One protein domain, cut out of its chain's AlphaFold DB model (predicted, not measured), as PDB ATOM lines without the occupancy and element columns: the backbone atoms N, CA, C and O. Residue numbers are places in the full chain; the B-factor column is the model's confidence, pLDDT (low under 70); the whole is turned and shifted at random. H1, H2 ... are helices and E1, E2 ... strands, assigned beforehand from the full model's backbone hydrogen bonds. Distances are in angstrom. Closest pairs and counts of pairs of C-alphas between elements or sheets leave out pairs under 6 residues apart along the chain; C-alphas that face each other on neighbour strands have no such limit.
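Overview. This is residues 558 to 714 of the 714 residues of an uncharacterized protein of Tenacibaculum jejuense (UniProt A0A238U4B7). A small three-stranded sheet has the long helix H6 along one face and the shorter H4 over the other, and H6 has more helices on the sides turned from the sheet: H7 folds back over it, and H3 of the H2-H3 hairpin crosses it. H8 folds back in turn on H7, H5 packs on H4 at one extremity of the model, and H1 meets the first end of H6 in a corner. The printed part has 157 residues, with eight named helices and three named strands in the order H1 H2 H3 E1 H4 H5 E2 E3 H6 H7 H8; the sheet runs E1 E3 E2 and is mixed. The class is mostly helix. The whole is compact, with a radius of gyration of the C-alphas of 15.0 A and spans of 43 by 33 by 30 A.

Along the chain. The sheet holds E1, residues 608 to 612, 12.8 A long; E3, residues 642 to 646, 13.6 A; and E2, residues 636 to 639, 10.6 A. H6, residues 651 to 670, is the longest helix at 28.0 A and begins with C-alpha 651 at (336.600, 341.574, 218.663). H4, residues 614 to 623, measures 14.3 A, and H5 is residues 628 to 633. H7, residues 676 to 694, measures 27.2 A. H8, residues 703 to 713, measures 15.7 A and ends with C-alpha 713 at (333.599, 322.666, 203.578). H1, residues 558 to 571, measures 19.9 A and begins with C-alpha 558 at (342.662, 334.572, 236.113). H2 is residues 581 to 588, and H3, residues 593 to 604, measures 16.5 A.

Arrangement. E3 is the inner strand. It is parallel to E1 at 26 degrees, with N 610 and O 643 2.8 A apart, within hydrogen-bond range. E2 and E3 form an antiparallel hairpin at 162 degrees, with N 639 and O 642 at 2.9 A. H6 is on the sheet at a height of 8.5 A, over E3 and E2, and runs along the strands, at 17 degrees to E3 on the local plane. H4 is on the opposite face at a height of 9.3 A, over E3 and only just not over E2, on which 2 of its C-alphas fall; it runs slantwise to the strands, at 39 degrees to E3 on the local plane. The sheet with H6 and H4 makes three layers, helices on both faces. H5 touches H4, the closest C-alphas being those of Glu 618 and Ala 631 at 5.2 A. H6 and H7 form a helical hairpin at a steep tilt of 43 degrees, opposite ways, with the C-alphas of His 660 and Ala 683 closest at 4.6 A. H7 and H8 form another at 42 degrees; H7 touches H8 with residues 677 to 684 alone, closest at the C-alphas of Tyr 677 and Ile 710, 6.8 A. H3 touches H6 with residues 594 to 598 alone, about perpendicular at 80 degrees; the C-alphas of Ile 598 and Gly 662 are closest at 5.6 A. H2 and H3 form a helical hairpin at a shallow tilt of 10 degrees, closest at the C-alphas of Val 585 and Ala 599, 4.7 A. H1 and H6 only just touch, only at their ends, with 3 pairs of C-alphas within 8 A; the closest are those of Val 568 and Asp 652, 6.1 A. H6 and H8 are apart. In H1, H2, H3, H4, H5, H7 and H8 every O i to N i+4 pair is within hydrogen-bond range; in H6, 15 of 16 are.

Size, cuts and confidence. The two C-alphas farthest apart, those of Lys 559 and Gly 625, are 44.8 A from each other. The printed part has no cut, and residue 714 is the chain's last. No link is long; those from H1 to H2 and from H7 to H8 are short, the others tight. The mean pLDDT of the printed part is 94.2, and residue 558 is under 70.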
ATOM      1  N   SER A 558     343.799 333.705 235.775       67.56
ATOM      2  CA  SER A 558     342.662 334.572 236.113       67.56
ATOM      3  C   SER A 558     342.943 336.045 235.813       67.56
ATOM      4  O   SER A 558     342.083 336.704 235.236       67.56
ATOM      5  N   LYS A 559     344.154 336.553 236.084       79.75
ATOM      6  CA  LYS A 559     344.532 337.941 235.748       79.75
ATOM      7  C   LYS A 559     344.580 338.195 234.243       79.75
ATOM      8  O   LYS A 559     344.106 339.235 233.794       79.75
ATOM      9  N   LYS A 560     345.129 337.264 233.456       83.31
ATOM     10  CA  LYS A 560     345.163 337.396 231.989       83.31
ATOM     11  C   LYS A 560     343.790 337.249 231.353       83.31
ATOM     12  O   LYS A 560     343.435 338.050 230.497       83.31
ATOM     13  N   THR A 561     343.003 336.280 231.811       83.12
ATOM     14  CA  THR A 561     341.610 336.121 231.376       83.12
ATOM     15  C   THR A 561     340.815 337.388 231.688       83.12
ATOM     16  O   THR A 561     340.061 337.864 230.849       83.12
ATOM     17  N   GLU A 562     341.016 337.985 232.866       86.56
ATOM     18  CA  GLU A 562     340.369 339.244 233.236       86.56
ATOM     19  C   GLU A 562     340.828 340.409 232.350       86.56
ATOM     20  O   GLU A 562     340.004 341.194 231.886       86.56
ATOM     21  N   GLN A 563     342.120 340.489 232.021       90.19
ATOM     22  CA  GLN A 563     342.630 341.465 231.057       90.19
ATOM     23  C   GLN A 563     341.983 341.295 229.672       90.19
ATOM     24  O   GLN A 563     341.582 342.290 229.067       90.19
ATOM     25  N   PHE A 564     341.849 340.061 229.180       94.25
ATOM     26  CA  PHE A 564     341.199 339.782 227.898       94.25
ATOM     27  C   PHE A 564     339.708 340.129 227.939       94.25
ATOM     28  O   PHE A 564     339.209 340.805 227.046       94.25
ATOM     29  N   LYS A 565     338.998 339.799 229.024       92.94
ATOM     30  CA  LYS A 565     337.601 340.221 229.231       92.94
ATOM     31  C   LYS A 565     337.448 341.739 229.227       92.94
ATOM     32  O   LYS A 565     336.503 342.261 228.638       92.94
ATOM     33  N   GLN A 566     338.372 342.463 229.856       94.06
ATOM     34  CA  GLN A 566     338.389 343.927 229.828       94.06
ATOM     35  C   GLN A 566     338.666 344.465 228.422       94.06
ATOM     36  O   GLN A 566     338.051 345.454 228.023       94.06
ATOM     37  N   PHE A 567     339.541 343.807 227.660       96.19
ATOM     38  CA  PHE A 567     339.799 344.123 226.258       96.19
ATOM     39  C   PHE A 567     338.554 343.907 225.384       96.19
ATOM     40  O   PHE A 567     338.124 344.849 224.720       96.19
ATOM     41  N   VAL A 568     337.902 342.745 225.470       95.38
ATOM     42  CA  VAL A 568     336.649 342.457 224.750       95.38
ATOM     43  C   VAL A 568     335.566 343.464 225.138       95.38
ATOM     44  O   VAL A 568     334.941 344.082 224.280       95.38
ATOM     45  N   LYS A 569     335.395 343.741 226.436       94.88
ATOM     46  CA  LYS A 569     334.435 344.743 226.923       94.88
ATOM     47  C   LYS A 569     334.736 346.152 226.401       94.88
ATOM     48  O   LYS A 569     333.802 346.891 226.100       94.88
ATOM     49  N   LYS A 570     336.013 346.537 226.290       95.19
ATOM     50  CA  LYS A 570     336.447 347.837 225.743       95.19
ATOM     51  C   LYS A 570     336.057 347.995 224.270       95.19
ATOM     52  O   LYS A 570     335.769 349.123 223.850       95.19
ATOM     53  N   TRP A 571     336.082 346.899 223.515       95.12
ATOM     54  CA  TRP A 571     335.909 346.868 222.061       95.12
ATOM     55  C   TRP A 571     334.538 346.369 221.594       95.12
ATOM     56  O   TRP A 571     334.222 346.472 220.414       95.12
ATOM     57  N   LYS A 572     333.676 345.926 222.512       93.31
ATOM     58  CA  LYS A 572     332.302 345.519 222.205       93.31
ATOM     59  C   LYS A 572     331.536 346.629 221.468       93.31
ATOM     60  O   LYS A 572     331.377 347.728 221.999       93.31
ATOM     61  N   GLY A 573     331.044 346.316 220.266       90.31
ATOM     62  CA  GLY A 573     330.277 347.233 219.410       90.31
ATOM     63  C   GLY A 573     331.109 348.304 218.691       90.31
ATOM     64  O   GLY A 573     330.536 349.249 218.155       90.31
ATOM     65  N   LYS A 574     332.442 348.199 218.702       93.50
ATOM     66  CA  LYS A 574     333.348 349.079 217.954       93.50
ATOM     67  C   LYS A 574     333.967 348.306 216.795       93.50
ATOM     68  O   LYS A 574     334.279 347.134 216.959       93.50
ATOM     69  N   SER A 575     334.202 348.989 215.676       94.00
ATOM     70  CA  SER A 575     334.922 348.409 214.539       94.00
ATOM     71  C   SER A 575     336.351 348.033 214.934       94.00
ATOM     72  O   SER A 575     337.082 348.855 215.511       94.00
ATOM     73  N   ILE A 576     336.744 346.805 214.592       95.44
ATOM     74  CA  ILE A 576     338.091 346.277 214.825       95.44
ATOM     75  C   ILE A 576     339.153 346.975 213.965       95.44
ATOM     76  O   ILE A 576     340.327 346.926 214.316       95.44
ATOM     77  N   ALA A 577     338.764 347.720 212.922       93.31
ATOM     78  CA  ALA A 577     339.688 348.484 212.074       93.31
ATOM     79  C   ALA A 577     340.502 349.535 212.853       93.31
ATOM     80  O   ALA A 577     341.568 349.960 212.418       93.31
ATOM     81  N   ASN A 578     340.024 349.937 214.035       93.94
ATOM     82  CA  ASN A 578     340.716 350.889 214.903       93.94
ATOM     83  C   ASN A 578     341.678 350.223 215.908       93.94
ATOM     84  O   ASN A 578     342.285 350.928 216.720       93.94
ATOM     85  N   LEU A 579     341.796 348.890 215.915       95.38
ATOM     86  CA  LEU A 579     342.715 348.182 216.804       95.38
ATOM     87  C   LEU A 579     344.163 348.456 216.420       95.38
ATOM     88  O   LEU A 579     344.570 348.338 215.267       95.38
ATOM     89  N   THR A 580     344.985 348.762 217.421       96.06
ATOM     90  CA  THR A 580     346.422 348.886 217.185       96.06
ATOM     91  C   THR A 580     347.094 347.516 217.169       96.06
ATOM     92  O   THR A 580     346.771 346.633 217.966       96.06
ATOM     93  N   LYS A 581     348.142 347.376 216.350       96.12
ATOM     94  CA  LYS A 581     349.050 346.216 216.349       96.12
ATOM     95  C   LYS A 581     349.474 345.791 217.765       96.12
ATOM     96  O   LYS A 581     349.439 344.615 218.110       96.12
ATOM     97  N   LYS A 582     349.815 346.762 218.622       96.19
ATOM     98  CA  LYS A 582     350.213 346.515 220.020       96.19
ATOM     99  C   LYS A 582     349.087 345.919 220.864       96.19
ATOM    100  O   LYS A 582     349.358 345.093 221.732       96.19
ATOM    101  N   GLU A 583     347.845 346.347 220.652       96.75
ATOM    102  CA  GLU A 583     346.692 345.779 221.353       96.75
ATOM    103  C   GLU A 583     346.428 344.339 220.924       96.75
ATOM    104  O   GLU A 583     346.171 343.510 221.794       96.75
ATOM    105  N   ILE A 584     346.565 344.024 219.635       97.31
ATOM    106  CA  ILE A 584     346.422 342.655 219.121       97.31
ATOM    107  C   ILE A 584     347.490 341.746 219.749       97.31
ATOM    108  O   ILE A 584     347.164 340.795 220.460       97.31
ATOM    109  N   VAL A 585     348.772 342.101 219.604       96.94
ATOM    110  CA  VAL A 585     349.912 341.327 220.138       96.94
ATOM    111  C   VAL A 585     349.770 341.084 221.645       96.94
ATOM    112  O   VAL A 585     349.912 339.955 222.116       96.94
ATOM    113  N   LYS A 586     349.422 342.123 222.416       95.94
ATOM    114  CA  LYS A 586     349.274 342.026 223.876       95.94
ATOM    115  C   LYS A 586     348.166 341.058 224.302       95.94
ATOM    116  O   LYS A 586     348.279 340.460 225.373       95.94
ATOM    117  N   ASN A 587     347.098 340.932 223.514       96.31
ATOM    118  CA  ASN A 587     345.948 340.085 223.842       96.31
ATOM    119  C   ASN A 587     346.025 338.674 223.237       96.31
ATOM    120  O   ASN A 587     345.220 337.829 223.611       96.31
ATOM    121  N   LEU A 588     347.025 338.386 222.399       96.38
ATOM    122  CA  LEU A 588     347.406 337.019 222.017       96.38
ATOM    123  C   LEU A 588     348.396 336.395 223.017       96.38
ATOM    124  O   LEU A 588     348.356 335.195 223.299       96.38
ATOM    125  N   GLN A 589     349.298 337.211 223.576       93.44
ATOM    126  CA  GLN A 589     350.441 336.722 224.344       93.44
ATOM    127  C   GLN A 589     350.077 336.011 225.659       93.44
ATOM    128  O   GLN A 589     349.581 336.576 226.639       93.44
ATOM    129  N   GLY A 590     350.509 334.759 225.721       86.12
ATOM    130  CA  GLY A 590     350.529 333.851 226.854       86.12
ATOM    131  C   GLY A 590     349.176 333.260 227.201       86.12
ATOM    132  O   GLY A 590     348.937 333.024 228.382       86.12
ATOM    133  N   PHE A 591     348.346 333.031 226.182       89.88
ATOM    134  CA  PHE A 591     347.205 332.118 226.236       89.88
ATOM    135  C   PHE A 591     347.562 330.737 225.678       89.88
ATOM    136  O   PHE A 591     347.368 329.737 226.360       89.88
ATOM    137  N   THR A 592     348.150 330.673 224.480       94.38
ATOM    138  CA  THR A 592     348.636 329.423 223.872       94.38
ATOM    139  C   THR A 592     350.004 329.629 223.226       94.38
ATOM    140  O   THR A 592     350.414 330.758 222.946       94.38
ATOM    141  N   GLU A 593     350.741 328.542 222.989       93.06
ATOM    142  CA  GLU A 593     352.026 328.621 222.287       93.06
ATOM    143  C   GLU A 593     351.855 329.135 220.852       93.06
ATOM    144  O   GLU A 593     352.629 329.984 220.411       93.06
ATOM    145  N   GLN A 594     350.807 328.689 220.154       96.62
ATOM    146  CA  GLN A 594     350.520 329.148 218.798       96.62
ATOM    147  C   GLN A 594     350.190 330.647 218.768       96.62
ATOM    148  O   GLN A 594     350.786 331.383 217.984       96.62
ATOM    149  N   ALA A 595     349.354 331.137 219.692       97.25
ATOM    150  CA  ALA A 595     349.060 332.566 219.800       97.25
ATOM    151  C   ALA A 595     350.319 333.399 220.103       97.25
ATOM    152  O   ALA A 595     350.462 334.500 219.579       97.25
ATOM    153  N   ASN A 596     351.278 332.875 220.881       95.69
ATOM    154  CA  ASN A 596     352.569 333.545 221.096       95.69
ATOM    155  C   ASN A 596     353.393 333.671 219.811       95.69
ATOM    156  O   ASN A 596     354.031 334.702 219.599       95.69
ATOM    157  N   ARG A 597     353.406 332.628 218.974       96.81
ATOM    158  CA  ARG A 597     354.128 332.630 217.694       96.81
ATOM    159  C   ARG A 597     353.500 333.621 216.718       96.81
ATOM    160  O   ARG A 597     354.220 334.425 216.142       96.81
ATOM    161  N   ILE A 598     352.174 333.636 216.626       97.69
ATOM    162  CA  ILE A 598     351.426 334.576 215.778       97.69
ATOM    163  C   ILE A 598     351.613 336.016 216.266       97.69
ATOM    164  O   ILE A 598     351.917 336.904 215.478       97.69
ATOM    165  N   ALA A 599     351.553 336.250 217.581       97.75
ATOM    166  CA  ALA A 599     351.851 337.558 218.162       97.75
ATOM    167  C   ALA A 599     353.257 338.049 217.785       97.75
ATOM    168  O   ALA A 599     353.442 339.238 217.536       97.75
ATOM    169  N   LYS A 600     354.236 337.139 217.732       96.62
ATOM    170  CA  LYS A 600     355.600 337.444 217.302       96.62
ATOM    171  C   LYS A 600     355.680 337.749 215.804       96.62
ATOM    172  O   LYS A 600     356.293 338.752 215.472       96.62
ATOM    173  N   LEU A 601     355.025 336.974 214.933       96.88
ATOM    174  CA  LEU A 601     354.971 337.276 213.492       96.88
ATOM    175  C   LEU A 601     354.390 338.661 213.223       96.88
ATOM    176  O   LEU A 601     354.945 339.437 212.446       96.88
ATOM    177  N   ILE A 602     353.286 338.982 213.905       97.50
ATOM    178  CA  ILE A 602     352.678 340.304 213.828       97.50
ATOM    179  C   ILE A 602     353.713 341.331 214.272       97.50
ATOM    180  O   ILE A 602     354.005 342.237 213.499       97.50
ATOM    181  N   ASP A 603     354.297 341.202 215.471       96.38
ATOM    182  CA  ASP A 603     355.261 342.165 216.033       96.38
ATOM    183  C   ASP A 603     356.478 342.399 215.123       96.38
ATOM    184  O   ASP A 603     356.799 343.554 214.824       96.38
ATOM    185  N   ASP A 604     357.043 341.323 214.579       96.19
ATOM    186  CA  ASP A 604     358.196 341.327 213.674       96.19
ATOM    187  C   ASP A 604     357.845 341.850 212.261       96.19
ATOM    188  O   ASP A 604     358.732 342.263 211.517       96.19
ATOM    189  N   GLY A 605     356.555 341.930 211.908       95.56
ATOM    190  CA  GLY A 605     356.084 342.401 210.598       95.56
ATOM    191  C   GLY A 605     356.100 341.331 209.505       95.56
ATOM    192  O   GLY A 605     356.000 341.675 208.333       95.56
ATOM    193  N   GLU A 606     356.209 340.060 209.888       96.00
ATOM    194  CA  GLU A 606     356.173 338.888 208.999       96.00
ATOM    195  C   GLU A 606     354.738 338.424 208.685       96.00
ATOM    196  O   GLU A 606     354.539 337.555 207.844       96.00
ATOM    197  N   MET A 607     353.739 338.989 209.369       97.38
ATOM    198  CA  MET A 607     352.312 338.782 209.109       97.38
ATOM    199  C   MET A 607     351.628 340.143 208.953       97.38
ATOM    200  O   MET A 607     351.635 340.961 209.882       97.38
ATOM    201  N   VAL A 608     351.023 340.384 207.791       96.75
ATOM    202  CA  VAL A 608     350.304 341.623 207.471       96.75
ATOM    203  C   VAL A 608     348.816 341.429 207.749       96.75
ATOM    204  O   VAL A 608     348.176 340.559 207.169       96.75
ATOM    205  N   ILE A 609     348.255 342.263 208.626       97.50
ATOM    206  CA  ILE A 609     346.822 342.268 208.949       97.50
ATOM    207  C   ILE A 609     346.141 343.386 208.158       97.50
ATOM    208  O   ILE A 609     346.485 344.559 208.323       97.50
ATOM    209  N   LYS A 610     345.154 343.027 207.338       97.25
ATOM    210  CA  LYS A 610     344.304 343.944 206.573       97.25
ATOM    211  C   LYS A 610     342.866 343.823 207.065       97.25
ATOM    212  O   LYS A 610     342.231 342.792 206.894       97.25
ATOM    213  N   ILE A 611     342.357 344.883 207.685       97.31
ATOM    214  CA  ILE A 611     340.965 344.951 208.139       97.31
ATOM    215  C   ILE A 611     340.203 345.839 207.162       97.31
ATOM    216  O   ILE A 611     340.589 346.992 206.968       97.31
ATOM    217  N   LEU A 612     339.157 345.297 206.544       96.69
ATOM    218  CA  LEU A 612     338.411 345.940 205.464       96.69
ATOM    219  C   LEU A 612     336.942 346.107 205.834       96.69
ATOM    220  O   LEU A 612     336.385 345.279 206.552       96.69
ATOM    221  N   GLU A 613     336.308 347.162 205.325       96.81
ATOM    222  CA  GLU A 613     334.850 347.285 205.392       96.81
ATOM    223  C   GLU A 613     334.196 346.143 204.600       96.81
ATOM    224  O   GLU A 613     334.745 345.675 203.601       96.81
ATOM    225  N   ASP A 614     333.020 345.694 205.038       95.75
ATOM    226  CA  ASP A 614     332.392 344.461 204.538       95.75
ATOM    227  C   ASP A 614     332.215 344.447 203.011       95.75
ATOM    228  O   ASP A 614     332.442 343.420 202.378       95.75
ATOM    229  N   THR A 615     331.891 345.594 202.405       96.06
ATOM    230  CA  THR A 615     331.739 345.713 200.946       96.06
ATOM    231  C   THR A 615     333.054 345.535 200.194       96.06
ATOM    232  O   THR A 615     333.065 344.933 199.124       96.06
ATOM    233  N   ASP A 616     334.160 346.041 200.743       97.25
ATOM    234  CA  ASP A 616     335.482 345.918 200.124       97.25
ATOM    235  C   ASP A 616     336.016 344.491 200.296       97.25
ATOM    236  O   ASP A 616     336.607 343.929 199.377       97.25
ATOM    237  N   PHE A 617     335.763 343.884 201.458       97.38
ATOM    238  CA  PHE A 617     336.096 342.489 201.731       97.38
ATOM    239  C   PHE A 617     335.362 341.534 200.775       97.38
ATOM    240  O   PHE A 617     335.986 340.661 200.174       97.38
ATOM    241  N   GLU A 618     334.053 341.730 200.591       97.38
ATOM    242  CA  GLU A 618     333.227 340.940 199.669       97.38
ATOM    243  C   GLU A 618     333.682 341.090 198.220       97.38
ATOM    244  O   GLU A 618     333.779 340.092 197.507       97.38
ATOM    245  N   GLN A 619     334.008 342.313 197.793       96.81
ATOM    246  CA  GLN A 619     334.479 342.555 196.433       96.81
ATOM    247  C   GLN A 619     335.780 341.803 196.139       96.81
ATOM    248  O   GLN A 619     335.907 341.225 195.064       96.81
ATOM    249  N   ILE A 620     336.722 341.759 197.089       96.00
ATOM    250  CA  ILE A 620     337.981 341.027 196.903       96.00
ATOM    251  C   ILE A 620     337.725 339.527 196.727       96.00
ATOM    252  O   ILE A 620     338.281 338.926 195.813       96.00
ATOM    253  N   LEU A 621     336.874 338.920 197.556       94.81
ATOM    254  CA  LEU A 621     336.531 337.498 197.423       94.81
ATOM    255  C   LEU A 621     335.828 337.197 196.095       94.81
ATOM    256  O   LEU A 621     336.164 336.229 195.414       94.81
ATOM    257  N   MET A 622     334.919 338.074 195.667       96.12
ATOM    258  CA  MET A 622     334.269 337.952 194.361       96.12
ATOM    259  C   MET A 622     335.262 338.069 193.197       96.12
ATOM    260  O   MET A 622     335.128 337.356 192.202       96.12
ATOM    261  N   ASP A 623     336.289 338.914 193.319       95.44
ATOM    262  CA  ASP A 623     337.372 339.012 192.334       95.44
ATOM    263  C   ASP A 623     338.229 337.727 192.286       95.44
ATOM    264  O   ASP A 623     338.818 337.419 191.244       95.44
ATOM    265  N   PHE A 624     338.262 336.946 193.374       91.94
ATOM    266  CA  PHE A 624     338.878 335.613 193.442       91.94
ATOM    267  C   PHE A 624     337.972 334.470 192.960       91.94
ATOM    268  O   PHE A 624     338.458 333.349 192.790       91.94
ATOM    269  N   GLY A 625     336.708 334.756 192.639       93.81
ATOM    270  CA  GLY A 625     335.778 333.808 192.026       93.81
ATOM    271  C   GLY A 625     334.626 333.351 192.918       93.81
ATOM    272  O   GLY A 625     333.803 332.570 192.437       93.81
ATOM    273  N   ASP A 626     334.530 333.849 194.152       93.44
ATOM    274  CA  ASP A 626     333.424 333.524 195.054       93.44
ATOM    275  C   ASP A 626     332.107 334.141 194.569       93.44
ATOM    276  O   ASP A 626     332.043 335.250 194.019       93.44
ATOM    277  N   THR A 627     331.003 333.446 194.825       96.00
ATOM    278  CA  THR A 627     329.672 334.052 194.744       96.00
ATOM    279  C   THR A 627     329.477 335.066 195.874       96.00
ATOM    280  O   THR A 627     330.124 335.004 196.914       96.00
ATOM    281  N   LEU A 628     328.530 335.998 195.718       95.06
ATOM    282  CA  LEU A 628     328.225 336.969 196.779       95.06
ATOM    283  C   LEU A 628     327.811 336.289 198.099       95.06
ATOM    284  O   LEU A 628     328.085 336.823 199.172       95.06
ATOM    285  N   ASP A 629     327.141 335.138 198.027       94.88
ATOM    286  CA  ASP A 629     326.697 334.404 199.213       94.88
ATOM    287  C   ASP A 629     327.874 333.714 199.923       94.88
ATOM    288  O   ASP A 629     327.966 333.794 201.148       94.88
ATOM    289  N   GLU A 630     328.813 333.123 199.176       92.75
ATOM    290  CA  GLU A 630     330.072 332.574 199.716       92.75
ATOM    291  C   GLU A 630     330.952 333.679 200.304       92.75
ATOM    292  O   GLU A 630     331.425 333.565 201.439       92.75
ATOM    293  N   ALA A 631     331.081 334.800 199.588       93.69
ATOM    294  CA  ALA A 631     331.818 335.958 200.062       93.69
ATOM    295  C   ALA A 631     331.252 336.421 201.407       93.69
ATOM    296  O   ALA A 631     332.005 336.529 202.373       93.69
ATOM    297  N   LYS A 632     329.926 336.605 201.516       93.06
ATOM    298  CA  LYS A 632     329.222 336.975 202.762       93.06
ATOM    299  C   LYS A 632     329.370 335.962 203.895       93.06
ATOM    300  O   LYS A 632     329.324 336.371 205.054       93.06
ATOM    301  N   ALA A 633     329.512 334.678 203.581       91.00
ATOM    302  CA  ALA A 633     329.714 333.624 204.573       91.00
ATOM    303  C   ALA A 633     331.159 333.570 205.103       91.00
ATOM    304  O   ALA A 633     331.383 333.104 206.220       91.00
ATOM    305  N   THR A 634     332.127 334.075 204.337       92.19
ATOM    306  CA  THR A 634     333.550 334.048 204.690       92.19
ATOM    307  C   THR A 634     333.895 335.133 205.703       92.19
ATOM    308  O   THR A 634     333.617 336.316 205.495       92.19
ATOM    309  N   ALA A 635     334.517 334.736 206.810       91.06
ATOM    310  CA  ALA A 635     334.825 335.621 207.930       91.06
ATOM    311  C   ALA A 635     336.207 336.291 207.823       91.06
ATOM    312  O   ALA A 635     336.346 337.490 208.088       91.06
ATOM    313  N   ALA A 636     337.196 335.513 207.391       96.56
ATOM    314  CA  ALA A 636     338.580 335.901 207.174       96.56
ATOM    315  C   ALA A 636     339.183 335.009 206.075       96.56
ATOM    316  O   ALA A 636     338.600 333.978 205.740       96.56
ATOM    317  N   PHE A 637     340.301 335.428 205.481       95.44
ATOM    318  CA  PHE A 637     341.081 334.578 204.576       95.44
ATOM    319  C   PHE A 637     342.557 334.997 204.525       95.44
ATOM    320  O   PHE A 637     342.910 336.157 204.783       95.44
ATOM    321  N   ASN A 638     343.422 334.060 204.134       95.62
ATOM    322  CA  ASN A 638     344.866 334.245 203.998       95.62
ATOM    323  C   ASN A 638     345.336 334.129 202.537       95.62
ATOM    324  O   ASN A 638     344.938 333.224 201.807       95.62
ATOM    325  N   ILE A 639     346.257 335.011 202.134       92.12
ATOM    326  CA  ILE A 639     347.031 334.891 200.891       92.12
ATOM    327  C   ILE A 639     348.505 335.157 201.209       92.12
ATOM    328  O   ILE A 639     348.947 336.302 201.297       92.12
ATOM    329  N   GLY A 640     349.284 334.086 201.368       91.00
ATOM    330  CA  GLY A 640     350.706 334.192 201.696       91.00
ATOM    331  C   GLY A 640     350.916 334.724 203.115       91.00
ATOM    332  O   GLY A 640     350.613 334.028 204.086       91.00
ATOM    333  N   ASP A 641     351.460 335.935 203.233       93.69
ATOM    334  CA  ASP A 641     351.671 336.667 204.490       93.69
ATOM    335  C   ASP A 641     350.583 337.717 204.782       93.69
ATOM    336  O   ASP A 641     350.568 338.318 205.862       93.69
ATOM    337  N   GLU A 642     349.649 337.929 203.852       96.75
ATOM    338  CA  GLU A 642     348.546 338.874 203.997       96.75
ATOM    339  C   GLU A 642     347.281 338.178 204.505       96.75
ATOM    340  O   GLU A 642     346.819 337.190 203.939       96.75
ATOM    341  N   ASN A 643     346.706 338.717 205.577       97.81
ATOM    342  CA  ASN A 643     345.551 338.153 206.266       97.81
ATOM    343  C   ASN A 643     344.442 339.199 206.305       97.81
ATOM    344  O   ASN A 643     344.647 340.306 206.820       97.81
ATOM    345  N   TYR A 644     343.292 338.854 205.742       97.94
ATOM    346  CA  TYR A 644     342.174 339.756 205.514       97.94
ATOM    347  C   TYR A 644     341.052 339.458 206.505       97.94
ATOM    348  O   TYR A 644     340.669 338.304 206.672       97.94
ATOM    349  N   PHE A 645     340.497 340.499 207.127       97.75
ATOM    350  CA  PHE A 645     339.425 340.389 208.122       97.75
ATOM    351  C   PHE A 645     338.330 341.433 207.881       97.75
ATOM    352  O   PHE A 645     338.620 342.569 207.489       97.75
ATOM    353  N   ARG A 646     337.079 341.076 208.183       96.06
ATOM    354  CA  ARG A 646     335.924 341.989 208.121       96.06
ATOM    355  C   ARG A 646     335.885 342.950 209.304       96.06
ATOM    356  O   ARG A 646     335.892 342.531 210.459       96.06
ATOM    357  N   ALA A 647     335.758 344.246 209.044       95.56
ATOM    358  CA  ALA A 647     335.726 345.285 210.074       95.56
ATOM    359  C   ALA A 647     334.514 345.182 211.018       95.56
ATOM    360  O   ALA A 647     334.586 345.665 212.156       95.56
ATOM    361  N   SER A 648     333.415 344.568 210.563       93.56
ATOM    362  CA  SER A 648     332.185 344.383 211.339       93.56
ATOM    363  C   SER A 648     332.259 343.258 212.376       93.56
ATOM    364  O   SER A 648     331.373 343.163 213.233       93.56
ATOM    365  N   LYS A 649     333.308 342.428 212.342       94.25
ATOM    366  CA  LYS A 649     333.431 341.261 213.214       94.25
ATOM    367  C   LYS A 649     333.572 341.629 214.696       94.25
ATOM    368  O   LYS A 649     334.280 342.585 215.038       94.25
ATOM    369  N   PRO A 650     332.929 340.873 215.608       95.38
ATOM    370  CA  PRO A 650     333.172 341.004 217.038       95.38
ATOM    371  C   PRO A 650     334.651 340.795 217.373       95.38
ATOM    372  O   PRO A 650     335.317 339.923 216.827       95.38
ATOM    373  N   VAL A 651     335.175 341.603 218.298       96.56
ATOM    374  CA  VAL A 651     336.600 341.574 218.663       96.56
ATOM    375  C   VAL A 651     337.053 340.220 219.212       96.56
ATOM    376  O   VAL A 651     338.213 339.867 219.072       96.56
ATOM    377  N   ASP A 652     336.179 339.474 219.873       94.44
ATOM    378  CA  ASP A 652     336.465 338.144 220.398       94.44
ATOM    379  C   ASP A 652     336.586 337.090 219.292       94.44
ATOM    380  O   ASP A 652     337.561 336.339 219.322       94.44
ATOM    381  N   GLU A 653     335.681 337.096 218.308       95.12
ATOM    382  CA  GLU A 653     335.786 336.271 217.089       95.12
ATOM    383  C   GLU A 653     337.038 336.640 216.286       95.12
ATOM    384  O   GLU A 653     337.857 335.787 215.969       95.12
ATOM    385  N   PHE A 654     337.285 337.935 216.077       97.06
ATOM    386  CA  PHE A 654     338.478 338.412 215.374       97.06
ATOM    387  C   PHE A 654     339.784 337.880 215.985       97.06
ATOM    388  O   PHE A 654     340.713 337.512 215.272       97.06
ATOM    389  N   MET A 655     339.884 337.816 217.318       97.88
ATOM    390  CA  MET A 655     341.091 337.290 217.963       97.88
ATOM    391  C   MET A 655     341.255 335.776 217.768       97.88
ATOM    392  O   MET A 655     342.396 335.313 217.802       97.88
ATOM    393  N   SER A 656     340.172 335.008 217.590       97.25
ATOM    394  CA  SER A 656     340.256 333.579 217.250       97.25
ATOM    395  C   SER A 656     340.616 333.382 215.777       97.25
ATOM    396  O   SER A 656     341.556 332.640 215.490       97.25
ATOM    397  N   GLU A 657     340.007 334.161 214.882       97.50
ATOM    398  CA  GLU A 657     340.303 334.184 213.444       97.50
ATOM    399  C   GLU A 657     341.770 334.574 213.177       97.50
ATOM    400  O   GLU A 657     342.441 333.961 212.355       97.50
ATOM    401  N   ILE A 658     342.352 335.519 213.931       98.06
ATOM    402  CA  ILE A 658     343.796 335.819 213.833       98.06
ATOM    403  C   ILE A 658     344.653 334.586 214.141       98.06
ATOM    404  O   ILE A 658     345.718 334.409 213.544       98.06
ATOM    405  N   VAL A 659     344.239 333.746 215.094       98.44
ATOM    406  CA  VAL A 659     344.970 332.512 215.415       98.44
ATOM    407  C   VAL A 659     344.834 331.488 214.287       98.44
ATOM    408  O   VAL A 659     345.806 330.786 213.992       98.44
ATOM    409  N   HIS A 660     343.669 331.435 213.647       98.25
ATOM    410  CA  HIS A 660     343.405 330.613 212.475       98.25
ATOM    411  C   HIS A 660     344.292 331.033 211.291       98.25
ATOM    412  O   HIS A 660     345.221 330.314 210.921       98.25
ATOM    413  N   GLU A 661     344.106 332.247 210.776       98.06
ATOM    414  CA  GLU A 661     344.814 332.756 209.592       98.06
ATOM    415  C   GLU A 661     346.326 332.908 209.834       98.06
ATOM    416  O   GLU A 661     347.170 332.632 208.976       98.06
ATOM    417  N   GLY A 662     346.713 333.258 211.064       98.00
ATOM    418  CA  GLY A 662     348.117 333.291 211.466       98.00
ATOM    419  C   GLY A 662     348.774 331.908 211.476       98.00
ATOM    420  O   GLY A 662     349.991 331.811 211.302       98.00
ATOM    421  N   THR A 663     348.000 330.830 211.636       98.19
ATOM    422  CA  THR A 663     348.510 329.459 211.477       98.19
ATOM    423  C   THR A 663     348.782 329.145 210.010       98.19
ATOM    424  O   THR A 663     349.857 328.620 209.721       98.19
ATOM    425  N   HIS A 664     347.904 329.550 209.087       97.25
ATOM    426  CA  HIS A 664     348.160 329.444 207.643       97.25
ATOM    427  C   HIS A 664     349.410 330.229 207.231       97.25
ATOM    428  O   HIS A 664     350.283 329.697 206.545       97.25
ATOM    429  N   THR A 665     349.584 331.448 207.755       97.50
ATOM    430  CA  THR A 665     350.807 332.245 207.537       97.50
ATOM    431  C   THR A 665     352.066 331.512 208.029       97.50
ATOM    432  O   THR A 665     353.075 331.452 207.325       97.50
ATOM    433  N   LEU A 666     352.027 330.909 209.225       96.06
ATOM    434  CA  LEU A 666     353.143 330.115 209.762       96.06
ATOM    435  C   LEU A 666     353.450 328.880 208.906       96.06
ATOM    436  O   LEU A 666     354.621 328.553 208.683       96.06
ATOM    437  N   ASP A 667     352.420 328.183 208.439       95.44
ATOM    438  CA  ASP A 667     352.567 326.993 207.603       95.44
ATOM    439  C   ASP A 667     353.173 327.367 206.233       95.44
ATOM    440  O   ASP A 667     354.115 326.702 205.786       95.44
ATOM    441  N   ASN A 668     352.776 328.505 205.651       92.56
ATOM    442  CA  ASN A 668     353.386 329.081 204.446       92.56
ATOM    443  C   ASN A 668     354.873 329.424 204.650       92.56
ATOM    444  O   ASN A 668     355.726 328.974 203.879       92.56
ATOM    445  N   LEU A 669     355.214 330.167 205.709       90.81
ATOM    446  CA  LEU A 669     356.598 330.576 206.001       90.81
ATOM    447  C   LEU A 669     357.517 329.389 206.325       90.81
ATOM    448  O   LEU A 669     358.706 329.409 206.004       90.81
ATOM    449  N   SER A 670     356.979 328.340 206.949       89.81
ATOM    450  CA  SER A 670     357.737 327.127 207.281       89.81
ATOM    451  C   SER A 670     357.879 326.142 206.113       89.81
ATOM    452  O   SER A 670     358.626 325.166 206.227       89.81
ATOM    453  N   GLY A 671     357.204 326.393 204.985       90.38
ATOM    454  CA  GLY A 671     357.203 325.507 203.822       90.38
ATOM    455  C   GLY A 671     356.489 324.180 204.084       90.38
ATOM    456  O   GLY A 671     356.903 323.144 203.548       90.38
ATOM    457  N   PHE A 672     355.458 324.191 204.933       88.94
ATOM    458  CA  PHE A 672     354.638 323.016 205.205       88.94
ATOM    459  C   PHE A 672     353.975 322.517 203.910       88.94
ATOM    460  O   PHE A 672     353.500 323.297 203.088       88.94
ATOM    461  N   LYS A 673     353.977 321.195 203.704       87.12
ATOM    462  CA  LYS A 673     353.380 320.543 202.529       87.12
ATOM    463  C   LYS A 673     352.270 319.604 202.987       87.12
ATOM    464  O   LYS A 673     352.560 318.462 203.340       87.12
ATOM    465  N   GLY A 674     351.038 320.099 202.977       84.56
ATOM    466  CA  GLY A 674     349.818 319.333 203.231       84.56
ATOM    467  C   GLY A 674     348.749 319.642 202.185       84.56
ATOM    468  O   GLY A 674     348.901 320.583 201.406       84.56
ATOM    469  N   ASP A 675     347.702 318.822 202.142       91.44
ATOM    470  CA  ASP A 675     346.474 319.166 201.417       91.44
ATOM    471  C   ASP A 675     345.646 320.202 202.206       91.44
ATOM    472  O   ASP A 675     345.959 320.512 203.359       91.44
ATOM    473  N   VAL A 676     344.608 320.762 201.571       91.88
ATOM    474  CA  VAL A 676     343.739 321.792 202.175       91.88
ATOM    475  C   VAL A 676     343.141 321.285 203.490       91.88
ATOM    476  O   VAL A 676     343.259 321.948 204.514       91.88
ATOM    477  N   TYR A 677     342.635 320.049 203.505       92.56
ATOM    478  CA  TYR A 677     342.103 319.411 204.709       92.56
ATOM    479  C   TYR A 677     343.102 319.402 205.883       92.56
ATOM    480  O   TYR A 677     342.740 319.688 207.026       92.56
ATOM    481  N   GLN A 678     344.377 319.081 205.638       94.06
ATOM    482  CA  GLN A 678     345.418 319.088 206.672       94.06
ATOM    483  C   GLN A 678     345.773 320.492 207.169       94.06
ATOM    484  O   GLN A 678     346.054 320.638 208.363       94.06
ATOM    485  N   LEU A 679     345.787 321.488 206.279       94.81
ATOM    486  CA  LEU A 679     346.029 322.892 206.625       94.81
ATOM    487  C   LEU A 679     344.906 323.415 207.527       94.81
ATOM    488  O   LEU A 679     345.163 323.817 208.664       94.81
ATOM    489  N   GLU A 680     343.661 323.272 207.080       96.56
ATOM    490  CA  GLU A 680     342.465 323.695 207.814       96.56
ATOM    491  C   GLU A 680     342.356 323.002 209.167       96.56
ATOM    492  O   GLU A 680     342.163 323.633 210.208       96.56
ATOM    493  N   LYS A 681     342.616 321.691 209.206       96.38
ATOM    494  CA  LYS A 681     342.662 320.944 210.463       96.38
ATOM    495  C   LYS A 681     343.656 321.542 211.456       96.38
ATOM    496  O   LYS A 681     343.361 321.598 212.645       96.38
ATOM    497  N   ARG A 682     344.841 321.980 211.038       97.00
ATOM    498  CA  ARG A 682     345.807 322.585 211.973       97.00
ATOM    499  C   ARG A 682     345.310 323.935 212.483       97.00
ATOM    500  O   ARG A 682     345.358 324.160 213.696       97.00
ATOM    501  N   ALA A 683     344.817 324.787 211.590       97.31
ATOM    502  CA  ALA A 683     344.317 326.115 211.925       97.31
ATOM    503  C   ALA A 683     343.138 326.051 212.913       97.31
ATOM    504  O   ALA A 683     343.246 326.582 214.023       97.31
ATOM    505  N   PHE A 684     342.100 325.264 212.611       97.62
ATOM    506  CA  PHE A 684     340.927 325.089 213.478       97.62
ATOM    507  C   PHE A 684     341.261 324.488 214.854       97.62
ATOM    508  O   PHE A 684     340.692 324.885 215.875       97.62
ATOM    509  N   PHE A 685     342.212 323.549 214.947       97.44
ATOM    510  CA  PHE A 685     342.632 323.012 216.251       97.44
ATOM    511  C   PHE A 685     343.330 324.071 217.118       97.44
ATOM    512  O   PHE A 685     343.144 324.089 218.342       97.44
ATOM    513  N   HIS A 686     344.134 324.944 216.509       97.88
ATOM    514  CA  HIS A 686     344.821 326.019 217.219       97.88
ATOM    515  C   HIS A 686     343.881 327.156 217.619       97.88
ATOM    516  O   HIS A 686     343.984 327.651 218.748       97.88
ATOM    517  N   GLU A 687     342.939 327.507 216.752       97.81
ATOM    518  CA  GLU A 687     341.849 328.431 217.044       97.81
ATOM    519  C   GLU A 687     341.025 327.956 218.247       97.81
ATOM    520  O   GLU A 687     340.937 328.651 219.265       97.81
ATOM    521  N   ARG A 688     340.532 326.713 218.208       96.69
ATOM    522  CA  ARG A 688     339.768 326.112 219.312       96.69
ATOM    523  C   ARG A 688     340.546 326.098 220.628       96.69
ATOM    524  O   ARG A 688     339.981 326.327 221.700       96.69
ATOM    525  N   ALA A 689     341.848 325.809 220.583       95.50
ATOM    526  CA  ALA A 689     342.697 325.843 221.774       95.50
ATOM    527  C   ALA A 689     342.793 327.259 222.367       95.50
ATOM    528  O   ALA A 689     342.772 327.417 223.592       95.50
ATOM    529  N   PHE A 690     342.866 328.282 221.515       96.88
ATOM    530  CA  PHE A 690     342.861 329.674 221.944       96.88
ATOM    531  C   PHE A 690     341.515 330.080 222.550       96.88
ATOM    532  O   PHE A 690     341.511 330.576 223.677       96.88
ATOM    533  N   GLN A 691     340.391 329.779 221.888       96.44
ATOM    534  CA  GLN A 691     339.033 330.066 222.382       96.44
ATOM    535  C   GLN A 691     338.818 329.525 223.807       96.44
ATOM    536  O   GLN A 691     338.376 330.248 224.708       96.44
ATOM    537  N   LYS A 692     339.252 328.281 224.061       93.56
ATOM    538  CA  LYS A 692     339.227 327.668 225.401       93.56
ATOM    539  C   LYS A 692     340.115 328.392 226.410       93.56
ATOM    540  O   LYS A 692     339.702 328.590 227.553       93.56
ATOM    541  N   ALA A 693     341.323 328.786 226.011       91.50
ATOM    542  CA  ALA A 693     342.275 329.459 226.893       91.50
ATOM    543  C   ALA A 693     341.786 330.850 227.331       91.50
ATOM    544  O   ALA A 693     341.979 331.228 228.489       91.50
ATOM    545  N   VAL A 694     341.119 331.593 226.440       93.38
ATOM    546  CA  VAL A 694     340.558 332.921 226.750       93.38
ATOM    547  C   VAL A 694     339.144 332.874 227.345       93.38
ATOM    548  O   VAL A 694     338.650 333.895 227.826       93.38
ATOM    549  N   LYS A 695     338.515 331.690 227.381       93.38
ATOM    550  CA  LYS A 695     337.152 331.444 227.885       93.38
ATOM    551  C   LYS A 695     336.066 332.220 227.124       93.38
ATOM    552  O   LYS A 695     335.193 332.823 227.754       93.38
ATOM    553  N   ILE A 696     336.140 332.207 225.794       92.12
ATOM    554  CA  ILE A 696     335.052 332.650 224.903       92.12
ATOM    555  C   ILE A 696     334.268 331.441 224.379       92.12
ATOM    556  O   ILE A 696     334.589 330.304 224.734       92.12
ATOM    557  N   ASN A 697     333.213 331.688 223.598       92.62
ATOM    558  CA  ASN A 697     332.453 330.611 222.974       92.62
ATOM    559  C   ASN A 697     333.359 329.813 222.026       92.62
ATOM    560  O   ASN A 697     334.208 330.397 221.360       92.62
ATOM    561  N   VAL A 698     333.207 328.492 222.012       94.06
ATOM    562  CA  VAL A 698     333.977 327.614 221.130       94.06
ATOM    563  C   VAL A 698     333.073 327.225 219.972       94.06
ATOM    564  O   VAL A 698     332.001 326.681 220.220       94.06
ATOM    565  N   ASP A 699     333.500 327.468 218.734       90.38
ATOM    566  CA  ASP A 699     332.631 327.260 217.562       90.38
ATOM    567  C   ASP A 699     332.269 325.785 217.363       90.38
ATOM    568  O   ASP A 699     331.139 325.447 217.016       90.38
ATOM    569  N   HIS A 700     333.216 324.898 217.678       93.44
ATOM    570  CA  HIS A 700     333.031 323.450 217.662       93.44
ATOM    571  C   HIS A 700     333.434 322.850 219.015       93.44
ATOM    572  O   HIS A 700     334.618 322.603 219.299       93.44
ATOM    573  N   GLU A 701     332.450 322.648 219.896       88.94
ATOM    574  CA  GLU A 701     332.693 322.107 221.237       88.94
ATOM    575  C   GLU A 701     333.330 320.717 221.176       88.94
ATOM    576  O   GLU A 701     334.336 320.484 221.858       88.94
ATOM    577  N   GLU A 702     332.829 319.830 220.315       93.69
ATOM    578  CA  GLU A 702     333.355 318.480 220.120       93.69
ATOM    579  C   GLU A 702     334.369 318.406 218.972       93.69
ATOM    580  O   GLU A 702     334.297 319.123 217.978       93.69
ATOM    581  N   ILE A 703     335.359 317.514 219.110       92.94
ATOM    582  CA  ILE A 703     336.394 317.335 218.074       92.94
ATOM    583  C   ILE A 703     335.787 316.758 216.790       92.94
ATOM    584  O   ILE A 703     336.241 317.106 215.704       92.94
ATOM    585  N   ASN A 704     334.781 315.889 216.903       91.25
ATOM    586  CA  ASN A 704     334.145 315.290 215.733       91.25
ATOM    587  C   ASN A 704     333.380 316.339 214.921       91.25
ATOM    588  O   ASN A 704     333.581 316.395 213.717       91.25
ATOM    589  N   ASP A 705     332.636 317.234 215.577       94.31
ATOM    590  CA  ASP A 705     331.913 318.323 214.906       94.31
ATOM    591  C   ASP A 705     332.863 319.233 214.115       94.31
ATOM    592  O   ASP A 705     332.562 319.636 212.996       94.31
ATOM    593  N   LEU A 706     334.046 319.508 214.677       95.00
ATOM    594  CA  LEU A 706     335.107 320.263 214.008       95.00
ATOM    595  C   LEU A 706     335.648 319.518 212.778       95.00
ATOM    596  O   LEU A 706     335.837 320.115 211.725       95.00
ATOM    597  N   LEU A 707     335.907 318.212 212.896       93.00
ATOM    598  CA  LEU A 707     336.416 317.406 211.782       93.00
ATOM    599  C   LEU A 707     335.381 317.233 210.663       93.00
ATOM    600  O   LEU A 707     335.765 317.277 209.494       93.00
ATOM    601  N   ASP A 708     334.109 317.056 211.016       93.25
ATOM    602  CA  ASP A 708     332.996 316.946 210.072       93.25
ATOM    603  C   ASP A 708     332.773 318.275 209.349       93.25
ATOM    604  O   ASP A 708     332.623 318.293 208.129       93.25
ATOM    605  N   PHE A 709     332.828 319.398 210.074       94.19
ATOM    606  CA  PHE A 709     332.773 320.730 209.477       94.19
ATOM    607  C   PHE A 709     333.898 320.937 208.460       94.19
ATOM    608  O   PHE A 709     333.618 321.339 207.332       94.19
ATOM    609  N   ILE A 710     335.147 320.617 208.821       94.75
ATOM    610  CA  ILE A 710     336.284 320.773 207.905       94.75
ATOM    611  C   ILE A 710     336.080 319.911 206.660       94.75
ATOM    612  O   ILE A 710     336.176 320.426 205.560       94.75
ATOM    613  N   TYR A 711     335.732 318.633 206.824       91.25
ATOM    614  CA  TYR A 711     335.554 317.703 205.702       91.25
ATOM    615  C   TYR A 711     334.422 318.095 204.736       91.25
ATOM    616  O   TYR A 711     334.466 317.755 203.556       91.25
ATOM    617  N   LEU A 712     333.369 318.748 205.234       90.50
ATOM    618  CA  LEU A 712     332.231 319.161 204.411       90.50
ATOM    619  C   LEU A 712     332.476 320.466 203.646       90.50
ATOM    620  O   LEU A 712     331.816 320.679 202.631       90.50
ATOM    621  N   ASN A 713     333.377 321.326 204.131       85.81
ATOM    622  CA  ASN A 713     333.599 322.666 203.578       85.81
ATOM    623  C   ASN A 713     334.956 322.827 202.867       85.81
ATOM    624  O   ASN A 713     335.099 323.766 202.087       85.81
ATOM    625  N   TYR A 714     335.915 321.919 203.096       88.38
ATOM    626  CA  TYR A 714     337.287 321.965 202.572       88.38
ATOM    627  C   TYR A 714     337.780 320.579 202.144       88.38
ATOM    628  O   TYR A 714     338.493 320.503 201.114       88.38
TER     629      TYR A 714